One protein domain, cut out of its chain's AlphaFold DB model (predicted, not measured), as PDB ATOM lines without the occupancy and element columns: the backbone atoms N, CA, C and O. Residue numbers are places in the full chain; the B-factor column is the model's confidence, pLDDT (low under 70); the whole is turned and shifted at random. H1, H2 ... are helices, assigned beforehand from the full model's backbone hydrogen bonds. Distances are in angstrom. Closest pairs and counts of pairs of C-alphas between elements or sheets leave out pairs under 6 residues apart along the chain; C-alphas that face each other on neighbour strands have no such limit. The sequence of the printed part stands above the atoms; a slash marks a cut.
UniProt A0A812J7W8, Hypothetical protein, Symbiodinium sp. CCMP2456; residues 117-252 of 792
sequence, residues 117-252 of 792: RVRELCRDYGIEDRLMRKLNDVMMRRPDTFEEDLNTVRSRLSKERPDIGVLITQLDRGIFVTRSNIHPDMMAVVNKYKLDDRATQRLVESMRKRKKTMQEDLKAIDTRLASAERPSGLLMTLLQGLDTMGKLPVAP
ATOM      1  N   ARG A 117     108.949 321.359 325.984       98.19
ATOM      2  CA  ARG A 117     110.038 320.711 326.734       98.19
ATOM      3  C   ARG A 117     111.396 321.269 326.328       98.19
ATOM      4  O   ARG A 117     112.250 321.476 327.186       98.19
ATOM      5  N   VAL A 118     111.579 321.600 325.046       98.12
ATOM      6  CA  VAL A 118     112.756 322.356 324.575       98.12
ATOM      7  C   VAL A 118     112.748 323.766 325.181       98.12
ATOM      8  O   VAL A 118     113.773 324.240 325.665       98.12
ATOM      9  N   ARG A 119     111.575 324.409 325.249       98.19
ATOM     10  CA  ARG A 119     111.383 325.743 325.854       98.19
ATOM     11  C   ARG A 119     111.486 325.771 327.385       98.19
ATOM     12  O   ARG A 119     111.714 326.830 327.970       98.19
ATOM     13  N   GLU A 120     111.263 324.643 328.047       98.12
ATOM     14  CA  GLU A 120     111.574 324.445 329.466       98.12
ATOM     15  C   GLU A 120     113.090 324.308 329.636       98.12
ATOM     16  O   GLU A 120     113.704 325.144 330.291       98.12
ATOM     17  N   LEU A 121     113.715 323.362 328.926       97.69
ATOM     18  CA  LEU A 121     115.158 323.115 328.977       97.69
ATOM     19  C   LEU A 121     115.996 324.374 328.686       97.69
ATOM     20  O   LEU A 121     116.953 324.659 329.403       97.69
ATOM     21  N   CYS A 122     115.644 325.155 327.664       97.69
ATOM     22  CA  CYS A 122     116.365 326.390 327.355       97.69
ATOM     23  C   CYS A 122     116.192 327.472 328.432       97.69
ATOM     24  O   CYS A 122     117.109 328.261 328.644       97.69
ATOM     25  N   ARG A 123     115.077 327.470 329.171       97.88
ATOM     26  CA  ARG A 123     114.846 328.378 330.302       97.88
ATOM     27  C   ARG A 123     115.626 327.949 331.543       97.88
ATOM     28  O   ARG A 123     116.236 328.804 332.176       97.88
ATOM     29  N   ASP A 124     115.647 326.649 331.844       97.44
ATOM     30  CA  ASP A 124     116.371 326.059 332.982       97.44
ATOM     31  C   ASP A 124     117.871 326.413 332.957       97.44
ATOM     32  O   ASP A 124     118.475 326.666 333.999       97.44
ATOM     33  N   TYR A 125     118.467 326.447 331.757       97.06
ATOM     34  CA  TYR A 125     119.905 326.666 331.545       97.06
ATOM     35  C   TYR A 125     120.270 328.039 330.948       97.06
ATOM     36  O   TYR A 125     121.446 328.283 330.685       97.06
ATOM     37  N   GLY A 126     119.302 328.942 330.738       96.25
ATOM     38  CA  GLY A 126     119.555 330.292 330.209       96.25
ATOM     39  C   GLY A 126     120.075 330.328 328.764       96.25
ATOM     40  O   GLY A 126     120.922 331.153 328.434       96.25
ATOM     41  N   ILE A 127     119.602 329.417 327.912       97.19
ATOM     42  CA  ILE A 127     119.996 329.298 326.501       97.19
ATOM     43  C   ILE A 127     119.211 330.309 325.653       97.19
ATOM     44  O   ILE A 127     117.983 330.333 325.695       97.19
ATOM     45  N   GLU A 128     119.922 331.101 324.846       97.50
ATOM     46  CA  GLU A 128     119.348 332.130 323.965       97.50
ATOM     47  C   GLU A 128     118.293 331.595 322.982       97.50
ATOM     48  O   GLU A 128     118.453 330.516 322.404       97.50
ATOM     49  N   ASP A 129     117.277 332.409 322.672       97.25
ATOM     50  CA  ASP A 129     116.192 332.068 321.737       97.25
ATOM     51  C   ASP A 129     116.685 331.595 320.359       97.25
ATOM     52  O   ASP A 129     116.117 330.667 319.776       97.25
ATOM     53  N   ARG A 130     117.781 332.173 319.846       97.06
ATOM     54  CA  ARG A 130     118.407 331.763 318.575       97.06
ATOM     55  C   ARG A 130     118.904 330.312 318.620       97.06
ATOM     56  O   ARG A 130     118.788 329.585 317.633       97.06
ATOM     57  N   LEU A 131     119.437 329.888 319.763       97.56
ATOM     58  CA  LEU A 131     119.952 328.538 319.992       97.56
ATOM     59  C   LEU A 131     118.827 327.575 320.394       97.56
ATOM     60  O   LEU A 131     118.836 326.435 319.936       97.56
ATOM     61  N   MET A 132     117.809 328.037 321.131       97.88
ATOM     62  CA  MET A 132     116.573 327.285 321.395       97.88
ATOM     63  C   MET A 132     115.856 326.893 320.095       97.88
ATOM     64  O   MET A 132     115.494 325.731 319.922       97.88
ATOM     65  N   ARG A 133     115.688 327.835 319.157       97.44
ATOM     66  CA  ARG A 133     115.101 327.578 317.828       97.44
ATOM     67  C   ARG A 133     115.901 326.527 317.059       97.44
ATOM     68  O   ARG A 133     115.333 325.540 316.599       97.44
ATOM     69  N   LYS A 134     117.232 326.678 317.001       97.44
ATOM     70  CA  LYS A 134     118.115 325.714 316.326       97.44
ATOM     71  C   LYS A 134     118.087 324.326 316.985       97.44
ATOM     72  O   LYS A 134     118.101 323.327 316.277       97.44
ATOM     73  N   LEU A 135     118.012 324.247 318.318       97.75
ATOM     74  CA  LEU A 135     117.854 322.986 319.051       97.75
ATOM     75  C   LEU A 135     116.509 322.315 318.729       97.75
ATOM     76  O   LEU A 135     116.482 321.116 318.457       97.75
ATOM     77  N   ASN A 136     115.422 323.091 318.697       97.69
ATOM     78  CA  ASN A 136     114.090 322.616 318.327       97.69
ATOM     79  C   ASN A 136     114.066 322.046 316.902       97.69
ATOM     80  O   ASN A 136     113.657 320.905 316.718       97.69
ATOM     81  N   ASP A 137     114.557 322.790 315.909       96.81
ATOM     82  CA  ASP A 137     114.605 322.328 314.514       96.81
ATOM     83  C   ASP A 137     115.422 321.037 314.355       96.81
ATOM     84  O   ASP A 137     115.043 320.146 313.596       96.81
ATOM     85  N   VAL A 138     116.529 320.908 315.092       97.12
ATOM     86  CA  VAL A 138     117.381 319.712 315.075       97.12
ATOM     87  C   VAL A 138     116.706 318.513 315.752       97.12
ATOM     88  O   VAL A 138     116.792 317.401 315.235       97.12
ATOM     89  N   MET A 139     115.990 318.717 316.859       96.75
ATOM     90  CA  MET A 139     115.222 317.654 317.522       96.75
ATOM     91  C   MET A 139     113.989 317.233 316.707       96.75
ATOM     92  O   MET A 139     113.692 316.045 316.615       96.75
ATOM     93  N   MET A 140     113.317 318.167 316.029       96.12
ATOM     94  CA  MET A 140     112.176 317.871 315.151       96.12
ATOM     95  C   MET A 140     112.571 317.104 313.876       96.12
ATOM     96  O   MET A 140     111.727 316.427 313.292       96.12
ATOM     97  N   ARG A 141     113.851 317.124 313.469       96.19
ATOM     98  CA  ARG A 141     114.403 316.218 312.434       96.19
ATOM     99  C   ARG A 141     114.558 314.767 312.914       96.19
ATOM    100  O   ARG A 141     114.749 313.884 312.083       96.19
ATOM    101  N   ARG A 142     114.519 314.520 314.229       94.25
ATOM    102  CA  ARG A 142     114.778 313.219 314.876       94.25
ATOM    103  C   ARG A 142     113.704 312.881 315.933       94.25
ATOM    104  O   ARG A 142     114.022 312.705 317.111       94.25
ATOM    105  N   PRO A 143     112.417 312.788 315.537       95.31
ATOM    106  CA  PRO A 143     111.308 312.557 316.468       95.31
ATOM    107  C   PRO A 143     111.358 311.178 317.149       95.31
ATOM    108  O   PRO A 143     110.766 310.999 318.207       95.31
ATOM    109  N   ASP A 144     112.081 310.221 316.563       94.25
ATOM    110  CA  ASP A 144     112.320 308.870 317.087       94.25
ATOM    111  C   ASP A 144     113.196 308.850 318.350       94.25
ATOM    112  O   ASP A 144     113.036 307.997 319.217       94.25
ATOM    113  N   THR A 145     114.126 309.800 318.447       95.00
ATOM    114  CA  THR A 145     115.171 309.867 319.477       95.00
ATOM    115  C   THR A 145     115.084 311.140 320.325       95.00
ATOM    116  O   THR A 145     115.904 311.344 321.220       95.00
ATOM    117  N   PHE A 146     114.044 311.953 320.104       95.50
ATOM    118  CA  PHE A 146     113.776 313.239 320.755       95.50
ATOM    119  C   PHE A 146     113.951 313.203 322.281       95.50
ATOM    120  O   PHE A 146     114.659 314.035 322.846       95.50
ATOM    121  N   GLU A 147     113.322 312.244 322.968       95.81
ATOM    122  CA  GLU A 147     113.328 312.204 324.437       95.81
ATOM    123  C   GLU A 147     114.670 311.735 325.009       95.81
ATOM    124  O   GLU A 147     115.105 312.228 326.052       95.81
ATOM    125  N   GLU A 148     115.367 310.828 324.323       94.81
ATOM    126  CA  GLU A 148     116.709 310.394 324.724       94.81
ATOM    127  C   GLU A 148     117.741 311.507 324.527       94.81
ATOM    128  O   GLU A 148     118.574 311.751 325.407       94.81
ATOM    129  N   ASP A 149     117.665 312.199 323.388       95.75
ATOM    130  CA  ASP A 149     118.500 313.348 323.064       95.75
ATOM    131  C   ASP A 149     118.279 314.465 324.089       95.75
ATOM    132  O   ASP A 149     119.244 314.956 324.674       95.75
ATOM    133  N   LEU A 150     117.023 314.829 324.378       96.56
ATOM    134  CA  LEU A 150     116.671 315.903 325.314       96.56
ATOM    135  C   LEU A 150     117.149 315.593 326.741       96.56
ATOM    136  O   LEU A 150     117.781 316.440 327.380       96.56
ATOM    137  N   ASN A 151     116.950 314.360 327.218       95.75
ATOM    138  CA  ASN A 151     117.489 313.918 328.507       95.75
ATOM    139  C   ASN A 151     119.028 313.886 328.522       95.75
ATOM    140  O   ASN A 151     119.648 314.223 329.536       95.75
ATOM    141  N   THR A 152     119.671 313.542 327.405       93.00
ATOM    142  CA  THR A 152     121.138 313.518 327.295       93.00
ATOM    143  C   THR A 152     121.730 314.932 327.223       93.00
ATOM    144  O   THR A 152     122.764 315.178 327.846       93.00
ATOM    145  N   VAL A 153     121.067 315.896 326.569       95.75
ATOM    146  CA  VAL A 153     121.429 317.327 326.623       95.75
ATOM    147  C   VAL A 153     121.304 317.840 328.060       95.75
ATOM    148  O   VAL A 153     122.280 318.364 328.597       95.75
ATOM    149  N   ARG A 154     120.167 317.596 328.729       96.12
ATOM    150  CA  ARG A 154     119.936 317.954 330.144       96.12
ATOM    151  C   ARG A 154     121.000 317.348 331.079       96.12
ATOM    152  O   ARG A 154     121.456 318.017 331.998       96.12
ATOM    153  N   SER A 155     121.452 316.117 330.819       93.19
ATOM    154  CA  SER A 155     122.507 315.423 331.587       93.19
ATOM    155  C   SER A 155     123.938 315.920 331.306       93.19
ATOM    156  O   SER A 155     124.829 315.724 332.134       93.19
ATOM    157  N   ARG A 156     124.187 316.551 330.149       92.62
ATOM    158  CA  ARG A 156     125.475 317.195 329.830       92.62
ATOM    159  C   ARG A 156     125.545 318.620 330.385       92.62
ATOM    160  O   ARG A 156     126.550 318.972 330.991       92.62
ATOM    161  N   LEU A 157     124.466 319.396 330.244       94.50
ATOM    162  CA  LEU A 157     124.348 320.763 330.774       94.50
ATOM    163  C   LEU A 157     124.364 320.838 332.315       94.50
ATOM    164  O   LEU A 157     124.641 321.898 332.866       94.50
ATOM    165  N   SER A 158     124.073 319.739 333.019       94.19
ATOM    166  CA  SER A 158     124.057 319.701 334.490       94.19
ATOM    167  C   SER A 158     125.403 319.380 335.153       94.19
ATOM    168  O   SER A 158     125.541 319.588 336.357       94.19
ATOM    169  N   LYS A 159     126.383 318.850 334.408       87.56
ATOM    170  CA  LYS A 159     127.672 318.374 334.960       87.56
ATOM    171  C   LYS A 159     128.819 319.352 334.752       87.56
ATOM    172  O   LYS A 159     129.667 319.510 335.622       87.56
ATOM    173  N   GLU A 160     128.839 319.978 333.587       74.88
ATOM    174  CA  GLU A 160     129.823 320.968 333.162       74.88
ATOM    175  C   GLU A 160     129.059 322.134 332.516       74.88
ATOM    176  O   GLU A 160     127.830 322.112 332.444       74.88
ATOM    177  N   ARG A 161     129.762 323.144 331.995       78.56
ATOM    178  CA  ARG A 161     129.172 324.135 331.077       78.56
ATOM    179  C   ARG A 161     129.631 323.855 329.637       78.56
ATOM    180  O   ARG A 161     130.446 324.620 329.123       78.56
ATOM    181  N   PRO A 162     129.193 322.755 328.992       81.00
ATOM    182  CA  PRO A 162     129.486 322.545 327.583       81.00
ATOM    183  C   PRO A 162     128.766 323.615 326.760       81.00
ATOM    184  O   PRO A 162     127.617 323.954 327.049       81.00
ATOM    185  N   ASP A 163     129.415 324.113 325.709       93.44
ATOM    186  CA  ASP A 163     128.747 324.992 324.753       93.44
ATOM    187  C   ASP A 163     127.562 324.254 324.104       93.44
ATOM    188  O   ASP A 163     127.715 323.222 323.439       93.44
ATOM    189  N   ILE A 164     126.360 324.799 324.297       95.50
ATOM    190  CA  ILE A 164     125.126 324.294 323.697       95.50
ATOM    191  C   ILE A 164     125.194 324.325 322.162       95.50
ATOM    192  O   ILE A 164     124.636 323.438 321.519       95.50
ATOM    193  N   GLY A 165     125.943 325.258 321.562       95.69
ATOM    194  CA  GLY A 165     126.225 325.298 320.127       95.69
ATOM    195  C   GLY A 165     126.960 324.047 319.632       95.69
ATOM    196  O   GLY A 165     126.601 323.493 318.586       95.69
ATOM    197  N   VAL A 166     127.914 323.529 320.413       94.00
ATOM    198  CA  VAL A 166     128.586 322.245 320.141       94.00
ATOM    199  C   VAL A 166     127.615 321.073 320.293       94.00
ATOM    200  O   VAL A 166     127.598 320.199 319.426       94.00
ATOM    201  N   LEU A 167     126.766 321.052 321.329       94.69
ATOM    202  CA  LEU A 167     125.778 319.974 321.514       94.69
ATOM    203  C   LEU A 167     124.745 319.942 320.372       94.69
ATOM    204  O   LEU A 167     124.512 318.879 319.799       94.69
ATOM    205  N   ILE A 168     124.200 321.097 319.974       96.56
ATOM    206  CA  ILE A 168     123.309 321.247 318.808       96.56
ATOM    207  C   ILE A 168     124.008 320.757 317.531       96.56
ATOM    208  O   ILE A 168     123.413 320.039 316.732       96.56
ATOM    209  N   THR A 169     125.287 321.088 317.345       95.25
ATOM    210  CA  THR A 169     126.054 320.663 316.160       95.25
ATOM    211  C   THR A 169     126.357 319.157 316.165       95.25
ATOM    212  O   THR A 169     126.397 318.536 315.104       95.25
ATOM    213  N   GLN A 170     126.522 318.529 317.336       92.62
ATOM    214  CA  GLN A 170     126.610 317.067 317.454       92.62
ATOM    215  C   GLN A 170     125.267 316.385 317.147       92.62
ATOM    216  O   GLN A 170     125.260 315.347 316.483       92.62
ATOM    217  N   LEU A 171     124.149 316.961 317.606       94.88
ATOM    218  CA  LEU A 171     122.791 316.467 317.349       94.88
ATOM    219  C   LEU A 171     122.441 316.509 315.856       94.88
ATOM    220  O   LEU A 171     121.982 315.505 315.314       94.88
ATOM    221  N   ASP A 172     122.719 317.635 315.190       95.06
ATOM    222  CA  ASP A 172     122.413 317.871 313.771       95.06
ATOM    223  C   ASP A 172     123.233 316.965 312.841       95.06
ATOM    224  O   ASP A 172     122.723 316.399 311.879       95.06
ATOM    225  N   ARG A 173     124.504 316.721 313.190       90.94
ATOM    226  CA  ARG A 173     125.358 315.735 312.504       90.94
ATOM    227  C   ARG A 173     124.976 314.279 312.814       90.94
ATOM    228  O   ARG A 173     125.612 313.364 312.294       90.94
ATOM    229  N   GLY A 174     124.014 314.039 313.709       86.94
ATOM    230  CA  GLY A 174     123.669 312.707 314.212       86.94
ATOM    231  C   GLY A 174     124.815 312.004 314.955       86.94
ATOM    232  O   GLY A 174     124.774 310.785 315.112       86.94
ATOM    233  N   ILE A 175     125.848 312.745 315.377       84.81
ATOM    234  CA  ILE A 175     127.021 312.262 316.134       84.81
ATOM    235  C   ILE A 175     126.702 312.185 317.637       84.81
ATOM    236  O   ILE A 175     127.420 311.542 318.396       84.81
ATOM    237  N   PHE A 176     125.614 312.813 318.082       86.94
ATOM    238  CA  PHE A 176     125.188 312.821 319.475       86.94
ATOM    239  C   PHE A 176     124.790 311.422 319.967       86.94
ATOM    240  O   PHE A 176     123.682 310.944 319.750       86.94
ATOM    241  N   VAL A 177     125.734 310.755 320.628       80.19
ATOM    242  CA  VAL A 177     125.542 309.410 321.169       80.19
ATOM    243  C   VAL A 177     124.785 309.476 322.502       80.19
ATOM    244  O   VAL A 177     125.355 309.877 323.523       80.19
ATOM    245  N   THR A 178     123.519 309.049 322.503       85.62
ATOM    246  CA  THR A 178     122.780 308.663 323.719       85.62
ATOM    247  C   THR A 178     123.269 307.282 324.174       85.62
ATOM    248  O   THR A 178     123.621 306.442 323.347       85.62
ATOM    249  N   ARG A 179     123.343 307.012 325.488       83.38
ATOM    250  CA  ARG A 179     123.889 305.726 325.996       83.38
ATOM    251  C   ARG A 179     123.003 304.511 325.679       83.38
ATOM    252  O   ARG A 179     123.488 303.386 325.697       83.38
ATOM    253  N   SER A 180     121.734 304.759 325.389       83.94
ATOM    254  CA  SER A 180     120.714 303.828 324.900       83.94
ATOM    255  C   SER A 180     120.940 303.409 323.441       83.94
ATOM    256  O   SER A 180     120.778 302.238 323.114       83.94
ATOM    257  N   ASN A 181     121.389 304.327 322.577       84.56
ATOM    258  CA  ASN A 181     121.598 304.087 321.141       84.56
ATOM    259  C   ASN A 181     123.039 303.622 320.806       84.56
ATOM    260  O   ASN A 181     123.542 303.801 319.696       84.56
ATOM    261  N   ILE A 182     123.738 303.024 321.780       92.06
ATOM    262  CA  ILE A 182     125.034 302.362 321.577       92.06
ATOM    263  C   ILE A 182     124.789 300.858 321.433       92.06
ATOM    264  O   ILE A 182     124.185 300.236 322.303       92.06
ATOM    265  N   HIS A 183     125.306 300.256 320.356       95.19
ATOM    266  CA  HIS A 183     125.223 298.808 320.119       95.19
ATOM    267  C   HIS A 183     125.685 298.006 321.356       95.19
ATOM    268  O   HIS A 183     126.728 298.354 321.922       95.19
ATOM    269  N   PRO A 184     124.995 296.923 321.767       96.38
ATOM    270  CA  PRO A 184     125.304 296.202 323.006       96.38
ATOM    271  C   PRO A 184     126.765 295.739 323.089       96.38
ATOM    272  O   PRO A 184     127.402 295.942 324.121       96.38
ATOM    273  N   ASP A 185     127.342 295.234 321.993       97.19
ATOM    274  CA  ASP A 185     128.765 294.855 321.920       97.19
ATOM    275  C   ASP A 185     129.713 296.037 322.231       97.19
ATOM    276  O   ASP A 185     130.737 295.863 322.890       97.19
ATOM    277  N   MET A 186     129.367 297.259 321.804       97.31
ATOM    278  CA  MET A 186     130.139 298.465 322.128       97.31
ATOM    279  C   MET A 186     129.951 298.869 323.595       97.31
ATOM    280  O   MET A 186     130.936 299.180 324.262       97.31
ATOM    281  N   MET A 187     128.725 298.796 324.131       96.38
ATOM    282  CA  MET A 187     128.472 299.022 325.563       96.38
ATOM    283  C   MET A 187     129.210 298.018 326.452       96.38
ATOM    284  O   MET A 187     129.706 298.396 327.514       96.38
ATOM    285  N   ALA A 188     129.342 296.761 326.024       97.44
ATOM    286  CA  ALA A 188     130.120 295.755 326.736       97.44
ATOM    287  C   ALA A 188     131.596 296.174 326.856       97.44
ATOM    288  O   ALA A 188     132.134 296.167 327.961       97.44
ATOM    289  N   VAL A 189     132.228 296.626 325.764       97.81
ATOM    290  CA  VAL A 189     133.617 297.132 325.773       97.81
ATOM    291  C   VAL A 189     133.747 298.407 326.624       97.81
ATOM    292  O   VAL A 189     134.660 298.504 327.447       97.81
ATOM    293  N   VAL A 190     132.815 299.359 326.495       97.25
ATOM    294  CA  VAL A 190     132.779 300.606 327.291       97.25
ATOM    295  C   VAL A 190     132.718 300.318 328.790       97.25
ATOM    296  O   VAL A 190     133.537 300.843 329.548       97.25
ATOM    297  N   ASN A 191     131.808 299.441 329.214       97.31
ATOM    298  CA  ASN A 191     131.630 299.080 330.618       97.31
ATOM    299  C   ASN A 191     132.800 298.236 331.155       97.31
ATOM    300  O   ASN A 191     133.270 298.486 332.266       97.31
ATOM    301  N   LYS A 192     133.310 297.280 330.364       98.00
ATOM    302  CA  LYS A 192     134.425 296.386 330.731       98.00
ATOM    303  C   LYS A 192     135.718 297.150 331.025       98.00
ATOM    304  O   LYS A 192     136.411 296.815 331.982       98.00
ATOM    305  N   TYR A 193     136.019 298.189 330.243       98.06
ATOM    306  CA  TYR A 193     137.245 298.984 330.390       98.06
ATOM    307  C   TYR A 193     137.056 300.346 331.061       98.06
ATOM    308  O   TYR A 193     138.042 301.059 331.247       98.06
ATOM    309  N   LYS A 194     135.820 300.706 331.437       97.25
ATOM    310  CA  LYS A 194     135.456 302.031 331.972       97.25
ATOM    311  C   LYS A 194     135.969 303.160 331.068       97.25
ATOM    312  O   LYS A 194     136.659 304.072 331.524       97.25
ATOM    313  N   LEU A 195     135.665 303.050 329.772       96.75
ATOM    314  CA  LEU A 195     136.043 304.060 328.783       96.75
ATOM    315  C   LEU A 195     135.428 305.419 329.146       96.75
ATOM    316  O   LEU A 195     134.327 305.489 329.690       96.75
ATOM    317  N   ASP A 196     136.141 306.503 328.841       95.00
ATOM    318  CA  ASP A 196     135.616 307.853 329.043       95.00
ATOM    319  C   ASP A 196     134.577 308.196 327.961       95.00
ATOM    320  O   ASP A 196     134.517 307.569 326.897       95.00
ATOM    321  N   ASP A 197     133.736 309.205 328.210       89.81
ATOM    322  CA  ASP A 197     132.700 309.600 327.246       89.81
ATOM    323  C   ASP A 197     133.316 310.064 325.901       89.81
ATOM    324  O   ASP A 197     132.653 309.976 324.867       89.81
ATOM    325  N   ARG A 198     134.593 310.489 325.881       91.38
ATOM    326  CA  ARG A 198     135.339 310.882 324.669       91.38
ATOM    327  C   ARG A 198     135.764 309.682 323.815       91.38
ATOM    328  O   ARG A 198     135.455 309.664 322.624       91.38
ATOM    329  N   ALA A 199     136.441 308.679 324.380       96.12
ATOM    330  CA  ALA A 199     136.802 307.474 323.632       96.12
ATOM    331  C   ALA A 199     135.564 306.623 323.301       96.12
ATOM    332  O   ALA A 199     135.536 305.979 322.256       96.12
ATOM    333  N   THR A 200     134.509 306.691 324.123       95.06
ATOM    334  CA  THR A 200     133.192 306.103 323.821       95.06
ATOM    335  C   THR A 200     132.558 306.740 322.581       95.06
ATOM    336  O   THR A 200     132.172 306.021 321.661       95.06
ATOM    337  N   GLN A 201     132.511 308.077 322.497       92.00
ATOM    338  CA  GLN A 201     132.055 308.776 321.286       92.00
ATOM    339  C   GLN A 201     132.892 308.376 320.065       92.00
ATOM    340  O   GLN A 201     132.330 308.003 319.033       92.00
ATOM    341  N   ARG A 202     134.230 308.361 320.187       95.44
ATOM    342  CA  ARG A 202     135.096 308.013 319.052       95.44
ATOM    343  C   ARG A 202     134.961 306.552 318.615       95.44
ATOM    344  O   ARG A 202     135.020 306.278 317.418       95.44
ATOM    345  N   LEU A 203     134.728 305.623 319.546       96.75
ATOM    346  CA  LEU A 203     134.427 304.222 319.240       96.75
ATOM    347  C   LEU A 203     133.179 304.113 318.361       96.75
ATOM    348  O   LEU A 203     133.228 303.476 317.310       96.75
ATOM    349  N   VAL A 204     132.095 304.793 318.737       95.25
ATOM    350  CA  VAL A 204     130.841 304.781 317.970       95.25
ATOM    351  C   VAL A 204     131.020 305.429 316.592       95.25
ATOM    352  O   VAL A 204     130.581 304.848 315.600       95.25
ATOM    353  N   GLU A 205     131.726 306.562 316.483       93.94
ATOM    354  CA  GLU A 205     132.071 307.173 315.186       93.94
ATOM    355  C   GLU A 205     132.834 306.197 314.272       93.94
ATOM    356  O   GLU A 205     132.449 305.975 313.120       93.94
ATOM    357  N   SER A 206     133.911 305.592 314.782       95.88
ATOM    358  CA  SER A 206     134.790 304.709 314.013       95.88
ATOM    359  C   SER A 206     134.160 303.348 313.691       95.88
ATOM    360  O   SER A 206     134.535 302.754 312.679       95.88
ATOM    361  N   MET A 207     133.201 302.859 314.485       96.56
ATOM    362  CA  MET A 207     132.436 301.640 314.179       96.56
ATOM    363  C   MET A 207     131.270 301.902 313.217       96.56
ATOM    364  O   MET A 207     131.010 301.086 312.334       96.56
ATOM    365  N   ARG A 208     130.612 303.071 313.287       93.56
ATOM    366  CA  ARG A 208     129.518 303.444 312.366       93.56
ATOM    367  C   ARG A 208     129.973 303.518 310.904       93.56
ATOM    368  O   ARG A 208     129.181 303.207 310.014       93.56
ATOM    369  N   LYS A 209     131.250 303.850 310.667       94.94
ATOM    370  CA  LYS A 209     131.929 303.774 309.355       94.94
ATOM    371  C   LYS A 209     132.163 302.332 308.862       94.94
ATOM    372  O   LYS A 209     132.280 302.115 307.662       94.94
ATOM    373  N   ARG A 210     132.238 301.347 309.767       94.81
ATOM    374  CA  ARG A 210     132.714 299.967 309.524       94.81
ATOM    375  C   ARG A 210     131.684 298.892 309.886       94.81
ATOM    376  O   ARG A 210     132.021 297.822 310.381       94.81
ATOM    377  N   LYS A 211     130.410 299.122 309.552       95.88
ATOM    378  CA  LYS A 211     129.297 298.183 309.825       95.88
ATOM    379  C   LYS A 211     129.552 296.723 309.395       95.88
ATOM    380  O   LYS A 211     128.951 295.830 309.977       95.88
ATOM    381  N   LYS A 212     130.411 296.479 308.393       96.94
ATOM    382  CA  LYS A 212     130.780 295.129 307.921       96.94
ATOM    383  C   LYS A 212     131.792 294.410 308.828       96.94
ATOM    384  O   LYS A 212     131.626 293.222 309.060       96.94
ATOM    385  N   THR A 213     132.811 295.109 309.335       97.12
ATOM    386  CA  THR A 213     133.912 294.530 310.139       97.12
ATOM    387  C   THR A 213     133.751 294.757 311.643       97.12
ATOM    388  O   THR A 213     134.507 294.197 312.429       97.12
ATOM    389  N   MET A 214     132.741 295.530 312.064       96.81
ATOM    390  CA  MET A 214     132.511 295.980 313.445       96.81
ATOM    391  C   MET A 214     132.736 294.905 314.523       96.81
ATOM    392  O   MET A 214     133.382 295.188 315.526       96.81
ATOM    393  N   GLN A 215     132.238 293.676 314.349       97.88
ATOM    394  CA  GLN A 215     132.414 292.618 315.357       97.88
ATOM    395  C   GLN A 215     133.835 292.037 315.410       97.88
ATOM    396  O   GLN A 215     134.263 291.570 316.465       97.88
ATOM    397  N   GLU A 216     134.573 292.056 314.303       97.44
ATOM    398  CA  GLU A 216     135.978 291.641 314.245       97.44
ATOM    399  C   GLU A 216     136.871 292.735 314.837       97.44
ATOM    400  O   GLU A 216     137.690 292.460 315.717       97.44
ATOM    401  N   ASP A 217     136.624 293.989 314.442       97.81
ATOM    402  CA  ASP A 217     137.283 295.174 314.989       97.81
ATOM    403  C   ASP A 217     137.089 295.268 316.511       97.81
ATOM    404  O   ASP A 217     138.059 295.466 317.241       97.81
ATOM    405  N   LEU A 218     135.866 295.060 317.018       98.12
ATOM    406  CA  LEU A 218     135.577 295.076 318.457       98.12
ATOM    407  C   LEU A 218     136.270 293.939 319.217       98.12
ATOM    408  O   LEU A 218     136.841 294.200 320.273       98.12
ATOM    409  N   LYS A 219     136.301 292.707 318.687       97.56
ATOM    410  CA  LYS A 219     137.049 291.589 319.305       97.56
ATOM    411  C   LYS A 219     138.553 291.864 319.345       97.56
ATOM    412  O   LYS A 219     139.216 291.586 320.348       97.56
ATOM    413  N   ALA A 220     139.104 292.426 318.272       96.69
ATOM    414  CA  ALA A 220     140.520 292.750 318.192       96.69
ATOM    415  C   ALA A 220     140.890 293.967 319.061       96.69
ATOM    416  O   ALA A 220     141.974 293.977 319.643       96.69
ATOM    417  N   ILE A 221     139.992 294.945 319.226       97.69
ATOM    418  CA  ILE A 221     140.110 296.031 320.212       97.69
ATOM    419  C   ILE A 221     140.070 295.465 321.638       97.69
ATOM    420  O   ILE A 221     140.998 295.721 322.400       97.69
ATOM    421  N   ASP A 222     139.068 294.655 321.987       97.75
ATOM    422  CA  ASP A 222     138.910 294.022 323.307       97.75
ATOM    423  C   ASP A 222     140.178 293.260 323.734       97.75
ATOM    424  O   ASP A 222     140.764 293.530 324.785       97.75
ATOM    425  N   THR A 223     140.692 292.412 322.837       96.44
ATOM    426  CA  THR A 223     141.947 291.654 323.011       96.44
ATOM    427  C   THR A 223     143.153 292.551 323.340       96.44
ATOM    428  O   THR A 223     144.066 292.130 324.048       96.44
ATOM    429  N   ARG A 224     143.176 293.798 322.849       95.19
ATOM    430  CA  ARG A 224     144.285 294.752 323.046       95.19
ATOM    431  C   ARG A 224     144.081 295.666 324.249       95.19
ATOM    432  O   ARG A 224     145.054 296.015 324.907       95.19
ATOM    433  N   LEU A 225     142.842 296.047 324.556       96.75
ATOM    434  CA  LEU A 225     142.528 296.811 325.766       96.75
ATOM    435  C   LEU A 225     142.730 295.960 327.028       96.75
ATOM    436  O   LEU A 225     143.131 296.495 328.058       96.75
ATOM    437  N   ALA A 226     142.553 294.637 326.932       96.81
ATOM    438  CA  ALA A 226     142.813 293.681 328.011       96.81
ATOM    439  C   ALA A 226     144.239 293.728 328.601       96.81
ATOM    440  O   ALA A 226     144.422 293.316 329.744       96.81
ATOM    441  N   SER A 227     145.240 294.224 327.862       93.44
ATOM    442  CA  SER A 227     146.634 294.325 328.327       93.44
ATOM    443  C   SER A 227     147.074 295.745 328.713       93.44
ATOM    444  O   SER A 227     148.231 295.940 329.089       93.44
ATOM    445  N   ALA A 228     146.185 296.741 328.627       94.38
ATOM    446  CA  ALA A 228     146.543 298.156 328.713       94.38
ATOM    447  C   ALA A 228     146.223 298.792 330.077       94.38
ATOM    448  O   ALA A 228     145.076 298.821 330.510       94.38
ATOM    449  N   GLU A 229     147.222 299.431 330.700       94.44
ATOM    450  CA  GLU A 229     147.060 300.219 331.941       94.44
ATOM    451  C   GLU A 229     146.098 301.417 331.766       94.44
ATOM    452  O   GLU A 229     145.489 301.890 332.724       94.44
ATOM    453  N   ARG A 230     145.960 301.933 330.535       96.56
ATOM    454  CA  ARG A 230     145.144 303.113 330.195       96.56
ATOM    455  C   ARG A 230     144.296 302.853 328.940       96.56
ATOM    456  O   ARG A 230     144.670 303.314 327.857       96.56
ATOM    457  N   PRO A 231     143.170 302.123 329.054       97.44
ATOM    458  CA  PRO A 231     142.426 301.637 327.895       97.44
ATOM    459  C   PRO A 231     141.871 302.761 327.010       97.44
ATOM    460  O   PRO A 231     142.056 302.696 325.801       97.44
ATOM    461  N   SER A 232     141.289 303.828 327.571       97.38
ATOM    462  CA  SER A 232     140.759 304.960 326.782       97.38
ATOM    463  C   SER A 232     141.835 305.638 325.923       97.38
ATOM    464  O   SER A 232     141.599 305.955 324.760       97.38
ATOM    465  N   GLY A 233     143.046 305.803 326.469       96.12
ATOM    466  CA  GLY A 233     144.179 306.391 325.748       96.12
ATOM    467  C   GLY A 233     144.665 305.504 324.602       96.12
ATOM    468  O   GLY A 233     144.830 305.988 323.484       96.12
ATOM    469  N   LEU A 234     144.823 304.197 324.851       96.38
ATOM    470  CA  LEU A 234     145.168 303.242 323.795       96.38
ATOM    471  C   LEU A 234     144.075 303.170 322.723       96.38
ATOM    472  O   LEU A 234     144.386 303.125 321.533       96.38
ATOM    473  N   LEU A 235     142.803 303.184 323.123       97.38
ATOM    474  CA  LEU A 235     141.683 303.101 322.197       97.38
ATOM    475  C   LEU A 235     141.711 304.244 321.180       97.38
ATOM    476  O   LEU A 235     141.540 303.986 319.993       97.38
ATOM    477  N   MET A 236     142.006 305.476 321.602       97.12
ATOM    478  CA  MET A 236     142.126 306.609 320.675       97.12
ATOM    479  C   MET A 236     143.210 306.369 319.608       97.12
ATOM    480  O   MET A 236     142.952 306.592 318.427       97.12
ATOM    481  N   THR A 237     144.379 305.831 319.979       95.56
ATOM    482  CA  THR A 237     145.441 305.467 319.019       95.56
ATOM    483  C   THR A 237     145.039 304.299 318.111       95.56
ATOM    484  O   THR A 237     145.317 304.327 316.911       95.56
ATOM    485  N   LEU A 238     144.356 303.281 318.648       96.56
ATOM    486  CA  LEU A 238     143.857 302.146 317.861       96.56
ATOM    487  C   LEU A 238     142.813 302.587 316.830       96.56
ATOM    488  O   LEU A 238     142.905 302.188 315.672       96.56
ATOM    489  N   LEU A 239     141.858 303.430 317.231       97.00
ATOM    490  CA  LEU A 239     140.814 303.961 316.357       97.00
ATOM    491  C   LEU A 239     141.368 304.951 315.331       97.00
ATOM    492  O   LEU A 239     140.884 304.959 314.205       97.00
ATOM    493  N   GLN A 240     142.395 305.737 315.671       96.50
ATOM    494  CA  GLN A 240     143.086 306.596 314.706       96.50
ATOM    495  C   GLN A 240     143.764 305.764 313.610       96.50
ATOM    496  O   GLN A 240     143.522 306.014 312.434       96.50
ATOM    497  N   GLY A 241     144.549 304.744 313.979       95.62
ATOM    498  CA  GLY A 241     145.183 303.849 313.004       95.62
ATOM    499  C   GLY A 241     144.172 303.042 312.181       95.62
ATOM    500  O   GLY A 241     144.376 302.829 310.990       95.62
ATOM    501  N   LEU A 242     143.049 302.648 312.790       96.25
ATOM    502  CA  LEU A 242     141.948 301.985 312.094       96.25
ATOM    503  C   LEU A 242     141.235 302.933 311.112       96.25
ATOM    504  O   LEU A 242     140.901 302.529 310.001       96.25
ATOM    505  N   ASP A 243     141.002 304.192 311.492       96.06
ATOM    506  CA  ASP A 243     140.434 305.235 310.628       96.06
ATOM    507  C   ASP A 243     141.339 305.576 309.434       96.06
ATOM    508  O   ASP A 243     140.801 305.822 308.359       96.06
ATOM    509  N   THR A 244     142.670 305.580 309.592       95.94
ATOM    510  CA  THR A 244     143.601 305.945 308.507       95.94
ATOM    511  C   THR A 244     144.006 304.775 307.612       95.94
ATOM    512  O   THR A 244     144.074 304.945 306.400       95.94
ATOM    513  N   MET A 245     144.272 303.591 308.172       92.75
ATOM    514  CA  MET A 245     144.798 302.438 307.417       92.75
ATOM    515  C   MET A 245     143.731 301.394 307.061       92.75
ATOM    516  O   MET A 245     144.039 300.382 306.435       92.75
ATOM    517  N   GLY A 246     142.492 301.564 307.534       94.75
ATOM    518  CA  GLY A 246     141.418 300.573 307.389       94.75
ATOM    519  C   GLY A 246     141.640 299.264 308.163       94.75
ATOM    520  O   GLY A 246     140.789 298.381 308.111       94.75
ATOM    521  N   LYS A 247     142.759 299.134 308.886       94.56
ATOM    522  CA  LYS A 247     143.172 297.965 309.677       94.56
ATOM    523  C   LYS A 247     143.714 298.433 311.024       94.56
ATOM    524  O   LYS A 247     144.355 299.480 311.103       94.56
ATOM    525  N   LEU A 248     143.501 297.656 312.087       93.00
ATOM    526  CA  LEU A 248     144.074 297.978 313.397       93.00
ATOM    527  C   LEU A 248     145.614 297.945 313.306       93.00
ATOM    528  O   LEU A 248     146.147 296.909 312.899       93.00
ATOM    529  N   PRO A 249     146.343 299.001 313.732       90.75
ATOM    530  CA  PRO A 249     147.813 299.039 313.684       90.75
ATOM    531  C   PRO A 249     148.411 297.819 314.393       90.75
ATOM    532  O   PRO A 249     147.781 297.298 315.311       90.75
ATOM    533  N   VAL A 250     149.604 297.335 314.036       85.94
ATOM    534  CA  VAL A 250     150.216 296.215 314.786       85.94
ATOM    535  C   VAL A 250     150.330 296.609 316.262       85.94
ATOM    536  O   VAL A 250     150.791 297.706 316.572       85.94
ATOM    537  N   ALA A 251     149.856 295.749 317.171       73.00
ATOM    538  CA  ALA A 251     149.823 296.058 318.599       73.00
ATOM    539  C   ALA A 251     151.247 296.401 319.089       73.00
ATOM    540  O   ALA A 251     152.129 295.545 318.976       73.00
ATOM    541  N   PRO A 252     151.507 297.627 319.595       71.62
ATOM    542  CA  PRO A 252     152.862 298.041 319.940       71.62
ATOM    543  C   PRO A 252     153.499 297.098 320.965       71.62
ATOM    544  O   PRO A 252     153.045 297.006 322.106       71.62
TER     545      PRO A 252
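Overview. This is residues 117 to 252 of the 792 residues of the protein "Hypothetical protein" of Symbiodinium sp. CCMP2456 (UniProt A0A812J7W8). Two lobes of four helices each lie one after the other along the long axis, joined by a single long link: H1 to H4 make the first lobe and H5 to H8 the second. The second lobe is a bundle of four helices that go up and down, each running against the one before it in the chain; in the first lobe, H2 and H4 lie side by side, with H1 next to H2 and H3 next to H4. The printed part has 136 residues with eight named helices, H1 to H8 in order along the chain, and no named strand; its class is all helix. It is only just compact, close to loose, with a radius of gyration of the C-alphas of 16.9 A, and it is elongated, spanning 50 by 29 by 24 A.

Arrangement. The longest helix by residues is H8, residues 231 to 245. It touches H6, residues 197 to 208, the same way at a shallow tilt of 29 degrees; their closest C-alphas, those of Ala 199 and Ser 232, are 5.6 A apart. H8 also touches H7, residues 214 to 225, which meets it with residues 221 to 225 alone; the closest C-alphas are those of Leu 225 and Pro 231, 5.3 A apart. These two form a helical hairpin, opposite ways at a steep tilt of 44 degrees. H7 touches H5, residues 184 to 193, the same way at a shallow tilt of 7 degrees, with the C-alphas of Val 189 and Asp 222 closest at 6.6 A. H5 and H6, a hairpin, only just touch, with 3 pairs of C-alphas within 8 A; the closest are those of Val 190 and Thr 200, 6.5 A apart, and H6 takes part with residues 200 to 204 alone. H4, residues 164 to 172, touches H2, residues 129 to 140, the same way at a shallow tilt of 22 degrees; the C-alphas of Val 138 and Asp 172 are closest at 5.5 A. H2 touches H1, residues 117 to 124, in a hairpin whose closest C-alphas, those of Cys 122 and Met 132, are 6.0 A apart. H4 only just touches H3, residues 146 to 157, with 3 pairs of C-alphas within 8 A, in another hairpin; the closest, those of Val 153 and Leu 167, are 7.2 A apart. H4 and H5 are apart. In H2 to H7 every O i to N i+4 pair is within hydrogen-bond range, against 3 of 4 in H1 and 10 of 11 in H8.

Along the chain. H1 begins at C-alpha 117, (110.038, 320.711, 326.734), and is 10.4 A from first to last C-alpha. H2 measures 16.2 A, H3 16.4 A and H4 12.1 A. H5 begins at C-alpha 184, (125.304, 296.202, 323.006), and measures 14.3 A. H6 measures 16.4 A and H7 15.9 A. H8 measures 20.6 A and ends at C-alpha 245, (144.798, 302.438, 307.417).

Size, cuts and confidence. The two C-alphas farthest apart, those of Arg 123 and Val 250, are 50.3 A from each other. The link from H4 to H5, with 11 residues between them, is long; that from H3 to H4 is short, and the other five are tight. The printed part has no cut. The mean pLDDT of the printed part is 94.4, and no printed residue is under 70.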